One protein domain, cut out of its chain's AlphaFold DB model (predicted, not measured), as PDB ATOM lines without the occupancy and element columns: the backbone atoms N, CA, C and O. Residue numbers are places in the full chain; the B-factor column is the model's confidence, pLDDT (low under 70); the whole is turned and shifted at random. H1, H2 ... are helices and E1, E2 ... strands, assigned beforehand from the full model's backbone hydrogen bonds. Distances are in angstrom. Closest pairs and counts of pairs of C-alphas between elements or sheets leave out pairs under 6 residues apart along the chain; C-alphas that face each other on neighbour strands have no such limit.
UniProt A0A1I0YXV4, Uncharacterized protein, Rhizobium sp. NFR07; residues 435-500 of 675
ATOM      1  N   ILE A 435      12.609  -9.176  12.843       98.25
ATOM      2  CA  ILE A 435      11.271  -9.317  12.275       98.25
ATOM      3  C   ILE A 435      11.443  -9.741  10.811       98.25
ATOM      4  O   ILE A 435      11.883  -8.931   9.986       98.25
ATOM      5  N   PRO A 436      11.152 -11.005  10.463       98.06
ATOM      6  CA  PRO A 436      11.303 -11.470   9.098       98.06
ATOM      7  C   PRO A 436      10.172 -10.945   8.206       98.06
ATOM      8  O   PRO A 436       9.000 -10.942   8.580       98.06
ATOM      9  N   PHE A 437      10.539 -10.539   6.995       98.44
ATOM     10  CA  PHE A 437       9.631 -10.233   5.899       98.44
ATOM     11  C   PHE A 437       9.502 -11.493   5.054       98.44
ATOM     12  O   PHE A 437      10.435 -11.889   4.355       98.44
ATOM     13  N   MET A 438       8.360 -12.168   5.157       98.00
ATOM     14  CA  MET A 438       8.166 -13.474   4.534       98.00
ATOM     15  C   MET A 438       8.011 -13.323   3.018       98.00
ATOM     16  O   MET A 438       7.268 -12.449   2.571       98.00
ATOM     17  N   VAL A 439       8.704 -14.157   2.242       97.81
ATOM     18  CA  VAL A 439       8.725 -14.123   0.770       97.81
ATOM     19  C   VAL A 439       8.381 -15.500   0.197       97.81
ATOM     20  O   VAL A 439       9.043 -16.487   0.525       97.81
ATOM     21  N   ARG A 440       7.363 -15.566  -0.670       96.50
ATOM     22  CA  ARG A 440       6.852 -16.788  -1.329       96.50
ATOM     23  C   ARG A 440       7.519 -17.088  -2.677       96.50
ATOM     24  O   ARG A 440       7.278 -18.133  -3.272       96.50
ATOM     25  N   GLY A 441       8.376 -16.193  -3.170       95.81
ATOM     26  CA  GLY A 441       9.006 -16.308  -4.488       95.81
ATOM     27  C   GLY A 441       8.236 -15.532  -5.558       95.81
ATOM     28  O   GLY A 441       7.706 -14.465  -5.276       95.81
ATOM     29  N   GLU A 442       8.151 -16.067  -6.780       95.94
ATOM     30  CA  GLU A 442       7.457 -15.423  -7.917       95.94
ATOM     31  C   GLU A 442       5.961 -15.142  -7.674       95.94
ATOM     32  O   GLU A 442       5.357 -14.346  -8.391       95.94
ATOM     33  N   GLU A 443       5.342 -15.784  -6.679       95.81
ATOM     34  CA  GLU A 443       3.962 -15.499  -6.262       95.81
ATOM     35  C   GLU A 443       3.785 -14.093  -5.676       95.81
ATOM     36  O   GLU A 443       2.664 -13.586  -5.643       95.81
ATOM     37  N   ASP A 444       4.870 -13.474  -5.209       96.56
ATOM     38  CA  ASP A 444       4.859 -12.110  -4.680       96.56
ATOM     39  C   ASP A 444       5.062 -11.049  -5.774       96.56
ATOM     40  O   ASP A 444       4.898  -9.869  -5.490       96.56
ATOM     41  N   LEU A 445       5.375 -11.451  -7.015       97.31
ATOM     42  CA  LEU A 445       5.404 -10.535  -8.159       97.31
ATOM     43  C   LEU A 445       3.980 -10.151  -8.567       97.31
ATOM     44  O   LEU A 445       3.130 -11.025  -8.787       97.31
ATOM     45  N   ASN A 446       3.753  -8.853  -8.742       95.19
ATOM     46  CA  ASN A 446       2.497  -8.288  -9.217       95.19
ATOM     47  C   ASN A 446       2.693  -7.529 -10.543       95.19
ATOM     48  O   ASN A 446       3.729  -7.633 -11.196       95.19
ATOM     49  N   ASP A 447       1.673  -6.783 -10.946       96.00
ATOM     50  CA  ASP A 447       1.648  -6.053 -12.211       96.00
ATOM     51  C   ASP A 447       2.491  -4.752 -12.192       96.00
ATOM     52  O   ASP A 447       2.701  -4.169 -13.255       96.00
ATOM     53  N   ASP A 448       3.016  -4.336 -11.029       95.75
ATOM     54  CA  ASP A 448       3.831  -3.129 -10.804       95.75
ATOM     55  C   ASP A 448       5.337  -3.465 -10.758       95.75
ATOM     56  O   ASP A 448       5.848  -4.051  -9.802       95.75
ATOM     57  N   MET A 449       6.087  -3.037 -11.780       95.06
ATOM     58  CA  MET A 449       7.548  -3.223 -11.876       95.06
ATOM     59  C   MET A 449       8.329  -2.522 -10.748       95.06
ATOM     60  O   MET A 449       9.461  -2.895 -10.434       95.06
ATOM     61  N   GLN A 450       7.751  -1.484 -10.143       94.38
ATOM     62  CA  GLN A 450       8.383  -0.671  -9.107       94.38
ATOM     63  C   GLN A 450       7.987  -1.104  -7.692       94.38
ATOM     64  O   GLN A 450       8.406  -0.444  -6.733       94.38
ATOM     65  N   GLN A 451       7.249  -2.212  -7.539       95.31
ATOM     66  CA  GLN A 451       6.781  -2.679  -6.240       95.31
ATOM     67  C   GLN A 451       7.951  -2.880  -5.266       95.31
ATOM     68  O   GLN A 451       8.936  -3.566  -5.554       95.31
ATOM     69  N   ARG A 452       7.820  -2.296  -4.073       95.56
ATOM     70  CA  ARG A 452       8.750  -2.414  -2.939       95.56
ATOM     71  C   ARG A 452       7.985  -2.825  -1.690       95.56
ATOM     72  O   ARG A 452       6.754  -2.838  -1.674       95.56
ATOM     73  N   GLU A 453       8.727  -3.117  -0.629       96.56
ATOM     74  CA  GLU A 453       8.128  -3.270   0.694       96.56
ATOM     75  C   GLU A 453       7.389  -1.985   1.113       96.56
ATOM     76  O   GLU A 453       7.939  -0.895   0.921       96.56
ATOM     77  N   PRO A 454       6.163  -2.079   1.673       96.00
ATOM     78  CA  PRO A 454       5.410  -0.903   2.095       96.00
ATOM     79  C   PRO A 454       6.197  -0.037   3.077       96.00
ATOM     80  O   PRO A 454       6.778  -0.545   4.039       96.00
ATOM     81  N   ASP A 455       6.176   1.280   2.855       94.31
ATOM     82  CA  ASP A 455       6.997   2.231   3.610       94.31
ATOM     83  C   ASP A 455       6.779   2.101   5.126       94.31
ATOM     84  O   ASP A 455       7.752   1.931   5.862       94.31
ATOM     85  N   THR A 456       5.516   2.029   5.566       95.12
ATOM     86  CA  THR A 456       5.136   1.864   6.981       95.12
ATOM     87  C   THR A 456       5.744   0.616   7.616       95.12
ATOM     88  O   THR A 456       6.233   0.667   8.738       95.12
ATOM     89  N   LEU A 457       5.787  -0.510   6.901       97.69
ATOM     90  CA  LEU A 457       6.335  -1.758   7.436       97.69
ATOM     91  C   LEU A 457       7.852  -1.691   7.577       97.69
ATOM     92  O   LEU A 457       8.408  -2.210   8.542       97.69
ATOM     93  N   THR A 458       8.543  -1.021   6.657       97.94
ATOM     94  CA  THR A 458      10.004  -0.890   6.753       97.94
ATOM     95  C   THR A 458      10.451   0.011   7.916       97.94
ATOM     96  O   THR A 458      11.606  -0.090   8.334       97.94
ATOM     97  N   GLU A 459       9.566   0.837   8.502       98.19
ATOM     98  CA  GLU A 459       9.843   1.584   9.747       98.19
ATOM     99  C   GLU A 459      10.162   0.653  10.932       98.19
ATOM    100  O   GLU A 459      10.889   1.052  11.843       98.19
ATOM    101  N   LEU A 460       9.740  -0.621  10.886       98.25
ATOM    102  CA  LEU A 460      10.152  -1.647  11.859       98.25
ATOM    103  C   LEU A 460      11.682  -1.797  11.930       98.25
ATOM    104  O   LEU A 460      12.213  -2.117  12.992       98.25
ATOM    105  N   GLY A 461      12.400  -1.488  10.842       98.25
ATOM    106  CA  GLY A 461      13.866  -1.464  10.785       98.25
ATOM    107  C   GLY A 461      14.527  -0.388  11.659       98.25
ATOM    108  O   GLY A 461      15.741  -0.420  11.861       98.25
ATOM    109  N   LEU A 462      13.759   0.560  12.202       98.75
ATOM    110  CA  LEU A 462      14.246   1.522  13.197       98.75
ATOM    111  C   LEU A 462      14.138   0.990  14.632       98.75
ATOM    112  O   LEU A 462      14.828   1.478  15.525       98.75
ATOM    113  N   VAL A 463      13.284  -0.014  14.842       98.44
ATOM    114  CA  VAL A 463      12.929  -0.555  16.160       98.44
ATOM    115  C   VAL A 463      13.610  -1.898  16.413       98.44
ATOM    116  O   VAL A 463      14.130  -2.115  17.501       98.44
ATOM    117  N   SER A 464      13.670  -2.779  15.414       98.44
ATOM    118  CA  SER A 464      14.313  -4.100  15.481       98.44
ATOM    119  C   SER A 464      15.041  -4.426  14.175       98.44
ATOM    120  O   SER A 464      14.963  -3.692  13.188       98.44
ATOM    121  N   GLY A 465      15.786  -5.533  14.157       98.31
ATOM    122  CA  GLY A 465      16.370  -6.062  12.930       98.31
ATOM    123  C   GLY A 465      15.270  -6.437  11.940       98.31
ATOM    124  O   GLY A 465      14.251  -6.987  12.348       98.31
ATOM    125  N   ILE A 466      15.465  -6.176  10.650       98.56
ATOM    126  CA  ILE A 466      14.557  -6.646   9.595       98.56
ATOM    127  C   ILE A 466      15.331  -7.349   8.480       98.56
ATOM    128  O   ILE A 466      16.554  -7.234   8.367       98.56
ATOM    129  N   GLY A 467      14.607  -8.106   7.663       98.12
ATOM    130  CA  GLY A 467      15.133  -8.715   6.450       98.12
ATOM    131  C   GLY A 467      14.200  -9.783   5.900       98.12
ATOM    132  O   GLY A 467      13.293 -10.260   6.580       98.12
ATOM    133  N   LEU A 468      14.444 -10.174   4.662       98.44
ATOM    134  CA  LEU A 468      13.665 -11.142   3.910       98.44
ATOM    135  C   LEU A 468      13.960 -12.569   4.372       98.44
ATOM    136  O   LEU A 468      15.114 -12.949   4.602       98.44
ATOM    137  N   LYS A 469      12.906 -13.378   4.470       97.69
ATOM    138  CA  LYS A 469      12.968 -14.803   4.797       97.69
ATOM    139  C   LYS A 469      12.046 -15.577   3.865       97.69
ATOM    140  O   LYS A 469      10.878 -15.234   3.708       97.69
ATOM    141  N   LYS A 470      12.560 -16.646   3.260       96.31
ATOM    142  CA  LYS A 470      11.753 -17.520   2.405       96.31
ATOM    143  C   LYS A 470      10.687 -18.237   3.244       96.31
ATOM    144  O   LYS A 470      10.986 -18.676   4.353       96.31
ATOM    145  N   THR A 471       9.474 -18.362   2.712       95.00
ATOM    146  CA  THR A 471       8.367 -19.128   3.307       95.00
ATOM    147  C   THR A 471       7.734 -20.062   2.283       95.00
ATOM    148  O   THR A 471       7.735 -19.768   1.090       95.00
ATOM    149  N   ASP A 472       7.113 -21.130   2.776       91.06
ATOM    150  CA  ASP A 472       6.230 -22.010   2.002       91.06
ATOM    151  C   ASP A 472       4.773 -21.489   1.984       91.06
ATOM    152  O   ASP A 472       3.833 -22.223   1.691       91.06
ATOM    153  N   GLY A 473       4.564 -20.220   2.356       86.88
ATOM    154  CA  GLY A 473       3.253 -19.562   2.424       86.88
ATOM    155  C   GLY A 473       2.568 -19.652   3.791       86.88
ATOM    156  O   GLY A 473       1.494 -19.082   3.978       86.88
ATOM    157  N   LEU A 474       3.191 -20.320   4.767       89.38
ATOM    158  CA  LEU A 474       2.707 -20.349   6.145       89.38
ATOM    159  C   LEU A 474       2.969 -19.008   6.831       89.38
ATOM    160  O   LEU A 474       4.046 -18.421   6.693       89.38
ATOM    161  N   ARG A 475       1.970 -18.541   7.589       91.94
ATOM    162  CA  ARG A 475       2.104 -17.336   8.407       91.94
ATOM    163  C   ARG A 475       2.972 -17.626   9.629       91.94
ATOM    164  O   ARG A 475       2.756 -18.624  10.312       91.94
ATOM    165  N   GLU A 476       3.900 -16.727   9.925       93.81
ATOM    166  CA  GLU A 476       4.722 -16.759  11.139       93.81
ATOM    167  C   GLU A 476       4.291 -15.650  12.110       93.81
ATOM    168  O   GLU A 476       3.901 -14.555  11.695       93.81
ATOM    169  N   ALA A 477       4.336 -15.931  13.414       91.75
ATOM    170  CA  ALA A 477       4.081 -14.925  14.441       91.75
ATOM    171  C   ALA A 477       5.221 -13.895  14.479       91.75
ATOM    172  O   ALA A 477       6.380 -14.259  14.294       91.75
ATOM    173  N   MET A 478       4.893 -12.626  14.756       93.19
ATOM    174  CA  MET A 478       5.865 -11.517  14.812       93.19
ATOM    175  C   MET A 478       6.713 -11.391  13.532       93.19
ATOM    176  O   MET A 478       7.896 -11.060  13.571       93.19
ATOM    177  N   ALA A 479       6.082 -11.666  12.390       97.06
ATOM    178  CA  ALA A 479       6.650 -11.561  11.057       97.06
ATOM    179  C   ALA A 479       5.749 -10.704  10.165       97.06
ATOM    180  O   ALA A 479       4.522 -10.709  10.309       97.06
ATOM    181  N   VAL A 480       6.348 -10.028   9.188       97.69
ATOM    182  CA  VAL A 480       5.600  -9.382   8.109       97.69
ATOM    183  C   VAL A 480       5.242 -10.460   7.089       97.69
ATOM    184  O   VAL A 480       6.083 -10.925   6.320       97.69
ATOM    185  N   ASN A 481       3.990 -10.910   7.119       96.94
ATOM    186  CA  ASN A 481       3.493 -12.009   6.287       96.94
ATOM    187  C   ASN A 481       3.020 -11.530   4.901       96.94
ATOM    188  O   ASN A 481       2.996 -10.332   4.627       96.94
ATOM    189  N   GLN A 482       2.667 -12.479   4.027       94.75
ATOM    190  CA  GLN A 482       1.982 -12.211   2.757       94.75
ATOM    191  C   GLN A 482       0.462 -12.484   2.879       94.75
ATOM    192  O   GLN A 482       0.073 -13.378   3.643       94.75
ATOM    193  N   PRO A 483      -0.399 -11.764   2.129       93.50
ATOM    194  CA  PRO A 483      -0.078 -10.514   1.433       93.50
ATOM    195  C   PRO A 483       0.374  -9.435   2.430       93.50
ATOM    196  O   PRO A 483       0.010  -9.495   3.606       93.50
ATOM    197  N   ARG A 484       1.194  -8.479   1.974       94.69
ATOM    198  CA  ARG A 484       1.637  -7.359   2.815       94.69
ATOM    199  C   ARG A 484       0.436  -6.557   3.309       94.69
ATOM    200  O   ARG A 484      -0.381  -6.117   2.507       94.69
ATOM    201  N   ASP A 485       0.384  -6.339   4.616       94.12
ATOM    202  CA  ASP A 485      -0.634  -5.530   5.278       94.12
ATOM    203  C   ASP A 485       0.051  -4.370   6.013       94.12
ATOM    204  O   ASP A 485       0.759  -4.623   6.991       94.12
ATOM    205  N   PRO A 486      -0.098  -3.114   5.554       88.94
ATOM    206  CA  PRO A 486       0.474  -1.947   6.220       88.94
ATOM    207  C   PRO A 486       0.065  -1.782   7.690       88.94
ATOM    208  O   PRO A 486       0.829  -1.176   8.444       88.94
ATOM    209  N   GLU A 487      -1.093  -2.312   8.104       89.56
ATOM    210  CA  GLU A 487      -1.580  -2.241   9.491       89.56
ATOM    211  C   GLU A 487      -0.805  -3.184  10.430       89.56
ATOM    212  O   GLU A 487      -0.760  -2.962  11.642       89.56
ATOM    213  N   ALA A 488      -0.081  -4.166   9.877       94.19
ATOM    214  CA  ALA A 488       0.696  -5.130  10.652       94.19
ATOM    215  C   ALA A 488       1.833  -4.494  11.473       94.19
ATOM    216  O   ALA A 488       2.345  -5.140  12.386       94.19
ATOM    217  N   PHE A 489       2.236  -3.246  11.190       95.44
ATOM    218  CA  PHE A 489       3.233  -2.536  11.999       95.44
ATOM    219  C   PHE A 489       2.832  -2.500  13.483       95.44
ATOM    220  O   PHE A 489       3.610  -2.912  14.345       95.44
ATOM    221  N   GLU A 490       1.616  -2.028  13.777       93.81
ATOM    222  CA  GLU A 490       1.149  -1.831  15.155       93.81
ATOM    223  C   GLU A 490       0.911  -3.173  15.852       93.81
ATOM    224  O   GLU A 490       1.284  -3.355  17.011       93.81
ATOM    225  N   GLU A 491       0.368  -4.152  15.122       94.69
ATOM    226  CA  GLU A 491       0.157  -5.508  15.636       94.69
ATOM    227  C   GLU A 491       1.479  -6.184  16.025       94.69
ATOM    228  O   GLU A 491       1.589  -6.774  17.107       94.69
ATOM    229  N   ILE A 492       2.504  -6.078  15.172       96.38
ATOM    230  CA  ILE A 492       3.837  -6.633  15.437       96.38
ATOM    231  C   ILE A 492       4.478  -5.911  16.623       96.38
ATOM    232  O   ILE A 492       5.005  -6.571  17.519       96.38
ATOM    233  N   LEU A 493       4.410  -4.578  16.671       94.44
ATOM    234  CA  LEU A 493       4.971  -3.803  17.776       94.44
ATOM    235  C   LEU A 493       4.300  -4.146  19.117       94.44
ATOM    236  O   LEU A 493       5.008  -4.324  20.112       94.44
ATOM    237  N   SER A 494       2.968  -4.284  19.151       93.50
ATOM    238  CA  SER A 494       2.235  -4.718  20.351       93.50
ATOM    239  C   SER A 494       2.656  -6.122  20.769       93.50
ATOM    240  O   SER A 494       3.040  -6.333  21.918       93.50
ATOM    241  N   SER A 495       2.705  -7.058  19.817       94.56
ATOM    242  CA  SER A 495       3.100  -8.449  20.073       94.56
ATOM    243  C   SER A 495       4.514  -8.553  20.654       94.56
ATOM    244  O   SER A 495       4.751  -9.317  21.589       94.56
ATOM    245  N   LEU A 496       5.465  -7.760  20.146       95.00
ATOM    246  CA  LEU A 496       6.837  -7.724  20.658       95.00
ATOM    247  C   LEU A 496       6.914  -7.159  22.086       95.00
ATOM    248  O   LEU A 496       7.730  -7.632  22.882       95.00
ATOM    249  N   LYS A 497       6.081  -6.166  22.425       94.62
ATOM    250  CA  LYS A 497       5.980  -5.621  23.791       94.62
ATOM    251  C   LYS A 497       5.334  -6.629  24.745       94.62
ATOM    252  O   LYS A 497       5.896  -6.898  25.802       94.62
ATOM    253  N   GLU A 498       4.214  -7.233  24.354       94.88
ATOM    254  CA  GLU A 498       3.500  -8.254  25.138       94.88
ATOM    255  C   GLU A 498       4.364  -9.494  25.405       94.88
ATOM    256  O   GLU A 498       4.333 -10.055  26.499       94.88
ATOM    257  N   ALA A 499       5.191  -9.892  24.433       94.69
ATOM    258  CA  ALA A 499       6.146 -10.987  24.579       94.69
ATOM    259  C   ALA A 499       7.402 -10.615  25.396       94.69
ATOM    260  O   ALA A 499       8.261 -11.471  25.617       94.69
ATOM    261  N   GLY A 500       7.555  -9.354  25.820       94.56
ATOM    262  CA  GLY A 500       8.734  -8.865  26.542       94.56
ATOM    263  C   GLY A 500      10.015  -8.815  25.700       94.56
ATOM    264  O   GLY A 500      11.111  -8.691  26.249       94.56
TER     265      GLY A 500
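This is residues 435 to 500 of the 675 residues of an uncharacterized protein of Rhizobium sp. NFR07 (UniProt A0A1I0YXV4). Two short parallel strands, E1 and E2, lie side by side, with H1 near their first residues and H2 touching H1; long links make much of the rest, and residues 445 to 452 stick out. The 66 printed residues run E1, H1, E2, H2, mixed in class, with under half in named elements. The whole is compact, radius of gyration of the C-alphas 12.0 A, yet elongated, 38 by 24 by 18 A.

E1, residues 435 to 439, begins at C-alpha (11.271, -9.317, 12.275). H1 is residues 455 to 462; E2, 465 to 470, spans 16.2 A. H2, 488 to 498, spans 15.1 A, ending at C-alpha (3.500, -8.254, 25.138).

E1 and E2 are parallel at 26 degrees; N 435 and O 465 are 2.8 A apart, within hydrogen-bond range. E1, H1, E2 form a strand-helix-strand unit, parallel neighbour strands joined through a helix, its crossover right-handed. H1 and H2 touch, closest C-alphas Leu 457 and Phe 489, 5.6 A, at a shallow tilt of 31 degrees, the same way. E1 and H2 are apart. Every O i to N i+4 pair is within range in H2; in H1 1 of 4 is, against 5 of 5 O i to N i+3 pairs.

The C-alphas farthest apart, Asp 447 and Gly 500, are 39.5 A apart. The links E1 to H1 and E2 to H2 are long. The printed part has no cut, and no printed residue is under 70 in pLDDT.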